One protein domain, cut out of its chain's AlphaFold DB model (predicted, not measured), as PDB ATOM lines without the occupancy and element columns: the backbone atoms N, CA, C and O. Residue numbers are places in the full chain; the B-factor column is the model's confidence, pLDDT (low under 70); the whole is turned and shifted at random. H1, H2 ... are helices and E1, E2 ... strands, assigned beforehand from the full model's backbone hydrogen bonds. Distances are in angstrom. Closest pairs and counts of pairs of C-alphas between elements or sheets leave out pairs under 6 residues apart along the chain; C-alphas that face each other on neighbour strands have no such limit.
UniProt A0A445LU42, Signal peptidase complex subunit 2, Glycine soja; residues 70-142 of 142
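This is residues 70 to 142 of the 142 residues of the protein "Signal peptidase complex subunit 2" of Glycine soja (UniProt A0A445LU42). One long helix, H2, lies lengthwise over one face of a small three-stranded sheet, covering mainly its edge strand E3, and the one-turn helix H1 sits where E3 ends. The length of the whole runs from the link between H1 and H2, at Asp 115, to the tail after H2, at Lys 142. The 73 printed residues hold three named strands and then two named helices, in the order E1, E2, E3, H1, H2; the sheet order is E1 - E2 - E3, antiparallel throughout, and the class is mixed, helices and strands. The whole is loose, with a radius of gyration of the C-alphas of 14.8 A and spans of 50 by 24 by 19 A.

Start with the sheet of E1 (residues 71 to 76), E2 (residues 83 to 90) and E3 (residues 102 to 107), a meander, each strand the antiparallel neighbour of the one before. E1 and E2 form a hairpin at 166 degrees; look at N 74 and O 87, 2.8 A apart and within hydrogen-bond range. E2 and E3 form a hairpin at 169 degrees, with N 88 and O 102 within hydrogen-bond range at 2.8 A. Now find H2, residues 120 to 135: it is on one face of this sheet, two layers in all, at a height over the sheet of 9.6 A. It lies over E3 and runs along the strands, at 15 degrees to E3 on the local plane. The closest C-alphas of E3 and H2 are those of Val 102 and Tyr 134, 6.0 A apart. H1, residues 108 to 111, only grazes the sheet, with its residues 108 to 110. H1 and H2 only just touch, with 3 pairs of C-alphas within 8 A, through residues 120 to 123 of H2 alone; the closest are those of Trp 111 and Phe 123, 5.9 A apart. In H2 every O i to N i+4 pair is within hydrogen-bond range; H1 is too short for such a pair.

Find C-alpha 71 at (12.422, 115.996, -156.217); from there E1 runs 16.7 A to Lys 76. E2 runs 23.1 A from Met 83 to Ser 90, and E3 17.2 A from Val 102 to Ser 107. H1 follows at once, from Val 108 to Trp 111. H2 begins at C-alpha 120, at (7.809, 116.873, -179.005), and runs 22.3 A to C-alpha 135, at (20.175, 109.837, -161.851).

Look for the two C-alphas farthest apart at Asp 115 and Lys 142, 51.6 A. The printed part has no cut and ends at the chain's last residue. The link from E2 to E3, 11 residues, is long. The mean pLDDT of the printed part is 72.8; the model's confidence is under 70 at 19 residues, among them 93 to 98 and 137 to 142.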
ATOM      1  N   GLY A  70      12.119 113.831-151.822       59.19
ATOM      2  CA  GLY A  70      11.415 114.761-152.714       59.19
ATOM      3  C   GLY A  70      12.313 115.287-153.840       59.19
ATOM      4  O   GLY A  70      13.447 115.684-153.588       59.19
ATOM      5  N   LEU A  71      11.801 115.326-155.071       65.50
ATOM      6  CA  LEU A  71      12.422 115.996-156.217       65.50
ATOM      7  C   LEU A  71      11.664 117.286-156.529       65.50
ATOM      8  O   LEU A  71      10.434 117.309-156.524       65.50
ATOM      9  N   VAL A  72      12.396 118.351-156.833       70.44
ATOM     10  CA  VAL A  72      11.862 119.639-157.279       70.44
ATOM     11  C   VAL A  72      12.210 119.821-158.744       70.44
ATOM     12  O   VAL A  72      13.383 119.843-159.116       70.44
ATOM     13  N   VAL A  73      11.182 120.000-159.570       71.88
ATOM     14  CA  VAL A  73      11.332 120.381-160.974       71.88
ATOM     15  C   VAL A  73      10.903 121.836-161.108       71.88
ATOM     16  O   VAL A  73       9.790 122.197-160.730       71.88
ATOM     17  N   SER A  74      11.792 122.685-161.617       74.88
ATOM     18  CA  SER A  74      11.497 124.095-161.875       74.88
ATOM     19  C   SER A  74      11.769 124.458-163.323       74.88
ATOM     20  O   SER A  74      12.727 123.990-163.939       74.88
ATOM     21  N   SER A  75      10.912 125.310-163.866       78.81
ATOM     22  CA  SER A  75      10.953 125.752-165.249       78.81
ATOM     23  C   SER A  75      10.929 127.275-165.315       78.81
ATOM     24  O   SER A  75      10.232 127.938-164.547       78.81
ATOM     25  N   LYS A  76      11.733 127.852-166.212       82.12
ATOM     26  CA  LYS A  76      11.898 129.302-166.328       82.12
ATOM     27  C   LYS A  76      12.011 129.716-167.788       82.12
ATOM     28  O   LYS A  76      12.922 129.283-168.485       82.12
ATOM     29  N   LEU A  77      11.128 130.618-168.213       78.69
ATOM     30  CA  LEU A  77      11.193 131.300-169.505       78.69
ATOM     31  C   LEU A  77      11.094 132.816-169.282       78.69
ATOM     32  O   LEU A  77      10.011 133.318-168.970       78.69
ATOM     33  N   PRO A  78      12.199 133.572-169.378       81.75
ATOM     34  CA  PRO A  78      12.152 135.021-169.238       81.75
ATOM     35  C   PRO A  78      11.307 135.665-170.345       81.75
ATOM     36  O   PRO A  78      11.428 135.317-171.513       81.75
ATOM     37  N   ARG A  79      10.501 136.673-169.991       71.62
ATOM     38  CA  ARG A  79       9.509 137.331-170.873       71.62
ATOM     39  C   ARG A  79      10.051 137.842-172.217       71.62
ATOM     40  O   ARG A  79       9.291 137.968-173.170       71.62
ATOM     41  N   PHE A  80      11.341 138.159-172.282       64.12
ATOM     42  CA  PHE A  80      12.012 138.700-173.470       64.12
ATOM     43  C   PHE A  80      13.189 137.840-173.932       64.12
ATOM     44  O   PHE A  80      14.052 138.318-174.662       64.12
ATOM     45  N   SER A  81      13.250 136.589-173.482       67.19
ATOM     46  CA  SER A  81      14.261 135.638-173.913       67.19
ATOM     47  C   SER A  81      13.581 134.431-174.527       67.19
ATOM     48  O   SER A  81      12.545 133.967-174.062       67.19
ATOM     49  N   ASP A  82      14.197 133.912-175.571       76.81
ATOM     50  CA  ASP A  82      13.892 132.600-176.106       76.81
ATOM     51  C   ASP A  82      14.564 131.483-175.292       76.81
ATOM     52  O   ASP A  82      14.282 130.318-175.533       76.81
ATOM     53  N   MET A  83      15.420 131.800-174.318       80.19
ATOM     54  CA  MET A  83      16.114 130.810-173.498       80.19
ATOM     55  C   MET A  83      15.199 130.256-172.404       80.19
ATOM     56  O   MET A  83      14.841 130.951-171.453       80.19
ATOM     57  N   TYR A  84      14.865 128.976-172.522       80.56
ATOM     58  CA  TYR A  84      14.175 128.199-171.506       80.56
ATOM     59  C   TYR A  84      15.169 127.439-170.642       80.56
ATOM     60  O   TYR A  84      16.070 126.773-171.159       80.56
ATOM     61  N   THR A  85      14.965 127.488-169.331       83.50
ATOM     62  CA  THR A  85      15.732 126.714-168.362       83.50
ATOM     63  C   THR A  85      14.816 125.724-167.658       83.50
ATOM     64  O   THR A  85      13.813 126.124-167.064       83.50
ATOM     65  N   LEU A  86      15.186 124.444-167.688       81.25
ATOM     66  CA  LEU A  86      14.574 123.396-166.875       81.25
ATOM     67  C   LEU A  86      15.596 122.909-165.862       81.25
ATOM     68  O   LEU A  86      16.735 122.628-166.228       81.25
ATOM     69  N   THR A  87      15.178 122.786-164.612       80.44
ATOM     70  CA  THR A  87      16.044 122.431-163.496       80.44
ATOM     71  C   THR A  87      15.410 121.319-162.679       80.44
ATOM     72  O   THR A  87      14.241 121.419-162.313       80.44
ATOM     73  N   ILE A  88      16.191 120.296-162.353       78.12
ATOM     74  CA  ILE A  88      15.828 119.207-161.448       78.12
ATOM     75  C   ILE A  88      16.764 119.294-160.246       78.12
ATOM     76  O   ILE A  88      17.985 119.318-160.396       78.12
ATOM     77  N   ALA A  89      16.197 119.371-159.051       76.19
ATOM     78  CA  ALA A  89      16.930 119.430-157.796       76.19
ATOM     79  C   ALA A  89      16.308 118.484-156.771       76.19
ATOM     80  O   ALA A  89      15.147 118.097-156.892       76.19
ATOM     81  N   SER A  90      17.061 118.156-155.726       72.81
ATOM     82  CA  SER A  90      16.463 117.591-154.516       72.81
ATOM     83  C   SER A  90      15.588 118.645-153.825       72.81
ATOM     84  O   SER A  90      15.957 119.818-153.753       72.81
ATOM     85  N   ALA A  91      14.444 118.226-153.290       69.75
ATOM     86  CA  ALA A  91      13.588 119.039-152.427       69.75
ATOM     87  C   ALA A  91      14.262 119.372-151.096       69.75
ATOM     88  O   ALA A  91      13.968 120.406-150.500       69.75
ATOM     89  N   ASP A  92      15.187 118.517-150.662       70.00
ATOM     90  CA  ASP A  92      16.064 118.788-149.536       70.00
ATOM     91  C   ASP A  92      17.524 118.768-150.009       70.00
ATOM     92  O   ASP A  92      18.144 117.702-150.057       70.00
ATOM     93  N   PRO A  93      18.092 119.924-150.393       65.06
ATOM     94  CA  PRO A  93      19.475 120.014-150.854       65.06
ATOM     95  C   PRO A  93      20.502 119.757-149.739       65.06
ATOM     96  O   PRO A  93      21.689 119.660-150.028       65.06
ATOM     97  N   LYS A  94      20.077 119.669-148.469       67.94
ATOM     98  CA  LYS A  94      20.958 119.367-147.330       67.94
ATOM     99  C   LYS A  94      20.956 117.882-146.960       67.94
ATOM    100  O   LYS A  94      21.709 117.479-146.073       67.94
ATOM    101  N   SER A  95      20.120 117.072-147.609       66.19
ATOM    102  CA  SER A  95      20.054 115.635-147.362       66.19
ATOM    103  C   SER A  95      21.307 114.926-147.881       66.19
ATOM    104  O   SER A  95      21.764 115.175-148.989       66.19
ATOM    105  N   ILE A  96      21.815 113.964-147.108       61.22
ATOM    106  CA  ILE A  96      22.965 113.108-147.467       61.22
ATOM    107  C   ILE A  96      22.670 112.258-148.723       61.22
ATOM    108  O   ILE A  96      23.581 111.786-149.395       61.22
ATOM    109  N   SER A  97      21.387 112.074-149.040       63.16
ATOM    110  CA  SER A  97      20.900 111.348-150.221       63.16
ATOM    111  C   SER A  97      20.546 112.253-151.408       63.16
ATOM    112  O   SER A  97      20.070 111.759-152.428       63.16
ATOM    113  N   ALA A  98      20.730 113.571-151.281       63.31
ATOM    114  CA  ALA A  98      20.430 114.513-152.349       63.31
ATOM    115  C   ALA A  98      21.494 114.448-153.449       63.31
ATOM    116  O   ALA A  98      22.676 114.658-153.187       63.31
ATOM    117  N   ASN A  99      21.060 114.210-154.688       70.25
ATOM    118  CA  ASN A  99      21.912 114.429-155.853       70.25
ATOM    119  C   ASN A  99      22.058 115.928-156.141       70.25
ATOM    120  O   ASN A  99      21.164 116.727-155.826       70.25
ATOM    121  N   ASP A 100      23.160 116.279-156.805       79.38
ATOM    122  CA  ASP A 100      23.406 117.634-157.288       79.38
ATOM    123  C   ASP A 100      22.278 118.109-158.213       79.38
ATOM    124  O   ASP A 100      21.699 117.351-158.998       79.38
ATOM    125  N   GLN A 101      21.969 119.401-158.130       80.69
ATOM    126  CA  GLN A 101      21.009 120.033-159.022       80.69
ATOM    127  C   GLN A 101      21.524 119.993-160.464       80.69
ATOM    128  O   GLN A 101      22.627 120.455-160.759       80.69
ATOM    129  N   VAL A 102      20.683 119.527-161.382       84.81
ATOM    130  CA  VAL A 102      20.958 119.564-162.819       84.81
ATOM    131  C   VAL A 102      20.011 120.534-163.501       84.81
ATOM    132  O   VAL A 102      18.856 120.686-163.107       84.81
ATOM    133  N   HIS A 103      20.488 121.194-164.546       86.50
ATOM    134  CA  HIS A 103      19.647 122.029-165.387       86.50
ATOM    135  C   HIS A 103      20.161 122.029-166.819       86.50
ATOM    136  O   HIS A 103      21.355 121.861-167.063       86.50
ATOM    137  N   PHE A 104      19.262 122.277-167.764       85.50
ATOM    138  CA  PHE A 104      19.650 122.696-169.104       85.50
ATOM    139  C   PHE A 104      19.072 124.074-169.383       85.50
ATOM    140  O   PHE A 104      18.014 124.435-168.870       85.50
ATOM    141  N   THR A 105      19.763 124.832-170.229       90.88
ATOM    142  CA  THR A 105      19.273 126.105-170.756       90.88
ATOM    143  C   THR A 105      19.367 126.057-172.272       90.88
ATOM    144  O   THR A 105      20.453 125.868-172.817       90.88
ATOM    145  N   LYS A 106      18.228 126.170-172.954       87.00
ATOM    146  CA  LYS A 106      18.128 125.992-174.405       87.00
ATOM    147  C   LYS A 106      17.103 126.951-174.987       87.00
ATOM    148  O   LYS A 106      16.110 127.262-174.337       87.00
ATOM    149  N   SER A 107      17.344 127.425-176.207       83.50
ATOM    150  CA  SER A 107      16.357 128.258-176.891       83.50
ATOM    151  C   SER A 107      15.122 127.425-177.227       83.50
ATOM    152  O   SER A 107      15.247 126.366-177.845       83.50
ATOM    153  N   VAL A 108      13.935 127.923-176.875       76.31
ATOM    154  CA  VAL A 108      12.652 127.284-177.190       76.31
ATOM    155  C   VAL A 108      12.524 127.026-178.681       76.31
ATOM    156  O   VAL A 108      12.009 125.986-179.065       76.31
ATOM    157  N   THR A 109      13.075 127.916-179.515       77.38
ATOM    158  CA  THR A 109      13.031 127.821-180.982       77.38
ATOM    159  C   THR A 109      13.665 126.543-181.516       77.38
ATOM    160  O   THR A 109      13.282 126.083-182.585       77.38
ATOM    161  N   GLN A 110      14.580 125.926-180.763       80.69
ATOM    162  CA  GLN A 110      15.234 124.686-181.171       80.69
ATOM    163  C   GLN A 110      14.294 123.483-181.130       80.69
ATOM    164  O   GLN A 110      14.583 122.492-181.791       80.69
ATOM    165  N   TRP A 111      13.181 123.558-180.396       78.69
ATOM    166  CA  TRP A 111      12.149 122.522-180.404       78.69
ATOM    167  C   TRP A 111      11.072 122.756-181.457       78.69
ATOM    168  O   TRP A 111      10.235 121.880-181.646       78.69
ATOM    169  N   PHE A 112      11.081 123.892-182.156       75.44
ATOM    170  CA  PHE A 112      10.096 124.190-183.192       75.44
ATOM    171  C   PHE A 112      10.679 123.982-184.588       75.44
ATOM    172  O   PHE A 112      11.848 124.259-184.860       75.44
ATOM    173  N   THR A 113       9.841 123.515-185.507       71.44
ATOM    174  CA  THR A 113      10.147 123.551-186.936       71.44
ATOM    175  C   THR A 113      10.117 124.992-187.450       71.44
ATOM    176  O   THR A 113       9.603 125.903-186.796       71.44
ATOM    177  N   LYS A 114      10.627 125.213-188.668       76.44
ATOM    178  CA  LYS A 114      10.561 126.526-189.340       76.44
ATOM    179  C   LYS A 114       9.124 127.029-189.526       76.44
ATOM    180  O   LYS A 114       8.915 128.234-189.604       76.44
ATOM    181  N   ASP A 115       8.163 126.111-189.535       68.69
ATOM    182  CA  ASP A 115       6.734 126.391-189.670       68.69
ATOM    183  C   ASP A 115       6.055 126.679-188.317       68.69
ATOM    184  O   ASP A 115       4.846 126.885-188.256       68.69
ATOM    185  N   GLY A 116       6.821 126.701-187.218       68.44
ATOM    186  CA  GLY A 116       6.318 126.992-185.876       68.44
ATOM    187  C   GLY A 116       5.615 125.816-185.198       68.44
ATOM    188  O   GLY A 116       4.863 126.030-184.248       68.44
ATOM    189  N   VAL A 117       5.853 124.580-185.651       71.25
ATOM    190  CA  VAL A 117       5.287 123.362-185.048       71.25
ATOM    191  C   VAL A 117       6.261 122.793-184.020       71.25
ATOM    192  O   VAL A 117       7.436 122.607-184.327       71.25
ATOM    193  N   LEU A 118       5.786 122.505-182.805       73.44
ATOM    194  CA  LEU A 118       6.599 121.870-181.765       73.44
ATOM    195  C   LEU A 118       6.922 120.420-182.149       73.44
ATOM    196  O   LEU A 118       6.032 119.627-182.442       73.44
ATOM    197  N   VAL A 119       8.198 120.060-182.087       77.56
ATOM    198  CA  VAL A 119       8.689 118.693-182.255       77.56
ATOM    199  C   VAL A 119       8.877 118.076-180.874       77.56
ATOM    200  O   VAL A 119       9.951 118.142-180.276       77.56
ATOM    201  N   GLU A 120       7.824 117.453-180.356       70.44
ATOM    202  CA  GLU A 120       7.809 116.873-179.005       70.44
ATOM    203  C   GLU A 120       8.928 115.868-178.755       70.44
ATOM    204  O   GLU A 120       9.524 115.871-177.682       70.44
ATOM    205  N   GLY A 121       9.262 115.039-179.747       73.88
ATOM    206  CA  GLY A 121      10.350 114.070-179.616       73.88
ATOM    207  C   GLY A 121      11.701 114.732-179.330       73.88
ATOM    208  O   GLY A 121      12.523 114.171-178.611       73.88
ATOM    209  N   LEU A 122      11.926 115.949-179.837       74.00
ATOM    210  CA  LEU A 122      13.160 116.690-179.594       74.00
ATOM    211  C   LEU A 122      13.186 117.297-178.188       74.00
ATOM    212  O   LEU A 122      14.232 117.298-177.544       74.00
ATOM    213  N   PHE A 123      12.034 117.760-177.700       76.38
ATOM    214  CA  PHE A 123      11.885 118.234-176.327       76.38
ATOM    215  C   PHE A 123      12.078 117.097-175.316       76.38
ATOM    216  O   PHE A 123      12.899 117.209-174.406       76.38
ATOM    217  N   TRP A 124      11.387 115.969-175.505       74.75
ATOM    218  CA  TRP A 124      11.494 114.817-174.608       74.75
ATOM    219  C   TRP A 124      12.898 114.230-174.564       74.75
ATOM    220  O   TRP A 124      13.350 113.843-173.492       74.75
ATOM    221  N   LYS A 125      13.622 114.244-175.686       82.25
ATOM    222  CA  LYS A 125      15.026 113.831-175.730       82.25
ATOM    223  C   LYS A 125      15.912 114.658-174.792       82.25
ATOM    224  O   LYS A 125      16.791 114.104-174.137       82.25
ATOM    225  N   ASP A 126      15.688 115.970-174.712       81.62
ATOM    226  CA  ASP A 126      16.449 116.836-173.803       81.62
ATOM    227  C   ASP A 126      16.043 116.616-172.336       81.62
ATOM    228  O   ASP A 126      16.898 116.617-171.451       81.62
ATOM    229  N   VAL A 127      14.755 116.379-172.066       76.06
ATOM    230  CA  VAL A 127      14.259 116.055-170.715       76.06
ATOM    231  C   VAL A 127      14.799 114.708-170.233       76.06
ATOM    232  O   VAL A 127      15.270 114.605-169.104       76.06
ATOM    233  N   GLU A 128      14.783 113.684-171.082       77.38
ATOM    234  CA  GLU A 128      15.330 112.363-170.773       77.38
ATOM    235  C   GLU A 128      16.833 112.446-170.500       77.38
ATOM    236  O   GLU A 128      17.311 111.906-169.502       77.38
ATOM    237  N   ALA A 129      17.575 113.204-171.314       82.88
ATOM    238  CA  ALA A 129      18.988 113.462-171.066       82.88
ATOM    239  C   ALA A 129      19.223 114.138-169.702       82.88
ATOM    240  O   ALA A 129      20.172 113.778-169.002       82.88
ATOM    241  N   LEU A 130      18.350 115.071-169.303       78.75
ATOM    242  CA  LEU A 130      18.424 115.745-168.006       78.75
ATOM    243  C   LEU A 130      18.127 114.792-166.838       78.75
ATOM    244  O   LEU A 130      18.829 114.824-165.829       78.75
ATOM    245  N   ILE A 131      17.135 113.910-166.979       75.25
ATOM    246  CA  ILE A 131      16.818 112.882-165.975       75.25
ATOM    247  C   ILE A 131      17.989 111.913-165.835       75.25
ATOM    248  O   ILE A 131      18.459 111.684-164.726       75.25
ATOM    249  N   VAL A 132      18.516 111.411-166.955       77.56
ATOM    250  CA  VAL A 132      19.693 110.532-166.974       77.56
ATOM    251  C   VAL A 132      20.889 111.210-166.308       77.56
ATOM    252  O   VAL A 132      21.674 110.549-165.633       77.56
ATOM    253  N   GLN A 133      21.049 112.524-166.476       80.56
ATOM    254  CA  GLN A 133      22.091 113.287-165.798       80.56
ATOM    255  C   GLN A 133      21.865 113.363-164.284       80.56
ATOM    256  O   GLN A 133      22.820 113.177-163.538       80.56
ATOM    257  N   TYR A 134      20.628 113.590-163.838       75.12
ATOM    258  CA  TYR A 134      20.278 113.649-162.418       75.12
ATOM    259  C   TYR A 134      20.410 112.296-161.706       75.12
ATOM    260  O   TYR A 134      20.766 112.234-160.532       75.12
ATOM    261  N   THR A 135      20.111 111.198-162.404       71.75
ATOM    262  CA  THR A 135      20.175 109.837-161.851       71.75
ATOM    263  C   THR A 135      21.569 109.221-161.909       71.75
ATOM    264  O   THR A 135      21.772 108.141-161.361       71.75
ATOM    265  N   LYS A 136      22.534 109.852-162.591       70.88
ATOM    266  CA  LYS A 136      23.930 109.404-162.540       70.88
ATOM    267  C   LYS A 136      24.429 109.594-161.114       70.88
ATOM    268  O   LYS A 136      24.541 110.723-160.651       70.88
ATOM    269  N   GLU A 137      24.713 108.482-160.438       55.22
ATOM    270  CA  GLU A 137      25.239 108.491-159.075       55.22
ATOM    271  C   GLU A 137      26.447 109.439-158.965       55.22
ATOM    272  O   GLU A 137      27.306 109.439-159.862       55.22
ATOM    273  N   PRO A 138      26.561 110.226-157.877       52.91
ATOM    274  CA  PRO A 138      27.792 110.942-157.595       52.91
ATOM    275  C   PRO A 138      28.899 109.897-157.499       52.91
ATOM    276  O   PRO A 138      28.847 108.988-156.666       52.91
ATOM    277  N   LYS A 139      29.881 109.982-158.403       46.22
ATOM    278  CA  LYS A 139      31.051 109.102-158.392       46.22
ATOM    279  C   LYS A 139      31.635 109.130-156.982       46.22
ATOM    280  O   LYS A 139      32.239 110.129-156.600       46.22
ATOM    281  N   LYS A 140      31.480 108.039-156.224       39.34
ATOM    282  CA  LYS A 140      32.277 107.789-155.022       39.34
ATOM    283  C   LYS A 140      33.740 107.845-155.456       39.34
ATOM    284  O   LYS A 140      34.230 106.910-156.089       39.34
ATOM    285  N   SER A 141      34.415 108.958-155.183       39.06
ATOM    286  CA  SER A 141      35.870 109.006-155.227       39.06
ATOM    287  C   SER A 141      36.358 108.052-154.142       39.06
ATOM    288  O   SER A 141      36.060 108.249-152.964       39.06
ATOM    289  N   LYS A 142      36.980 106.967-154.590       35.81
ATOM    290  CA  LYS A 142      37.593 105.933-153.763       35.81
ATOM    291  C   LYS A 142      38.830 106.469-153.053       35.81
ATOM    292  O   LYS A 142      39.516 107.314-153.670       35.81
TER     293      LYS A 142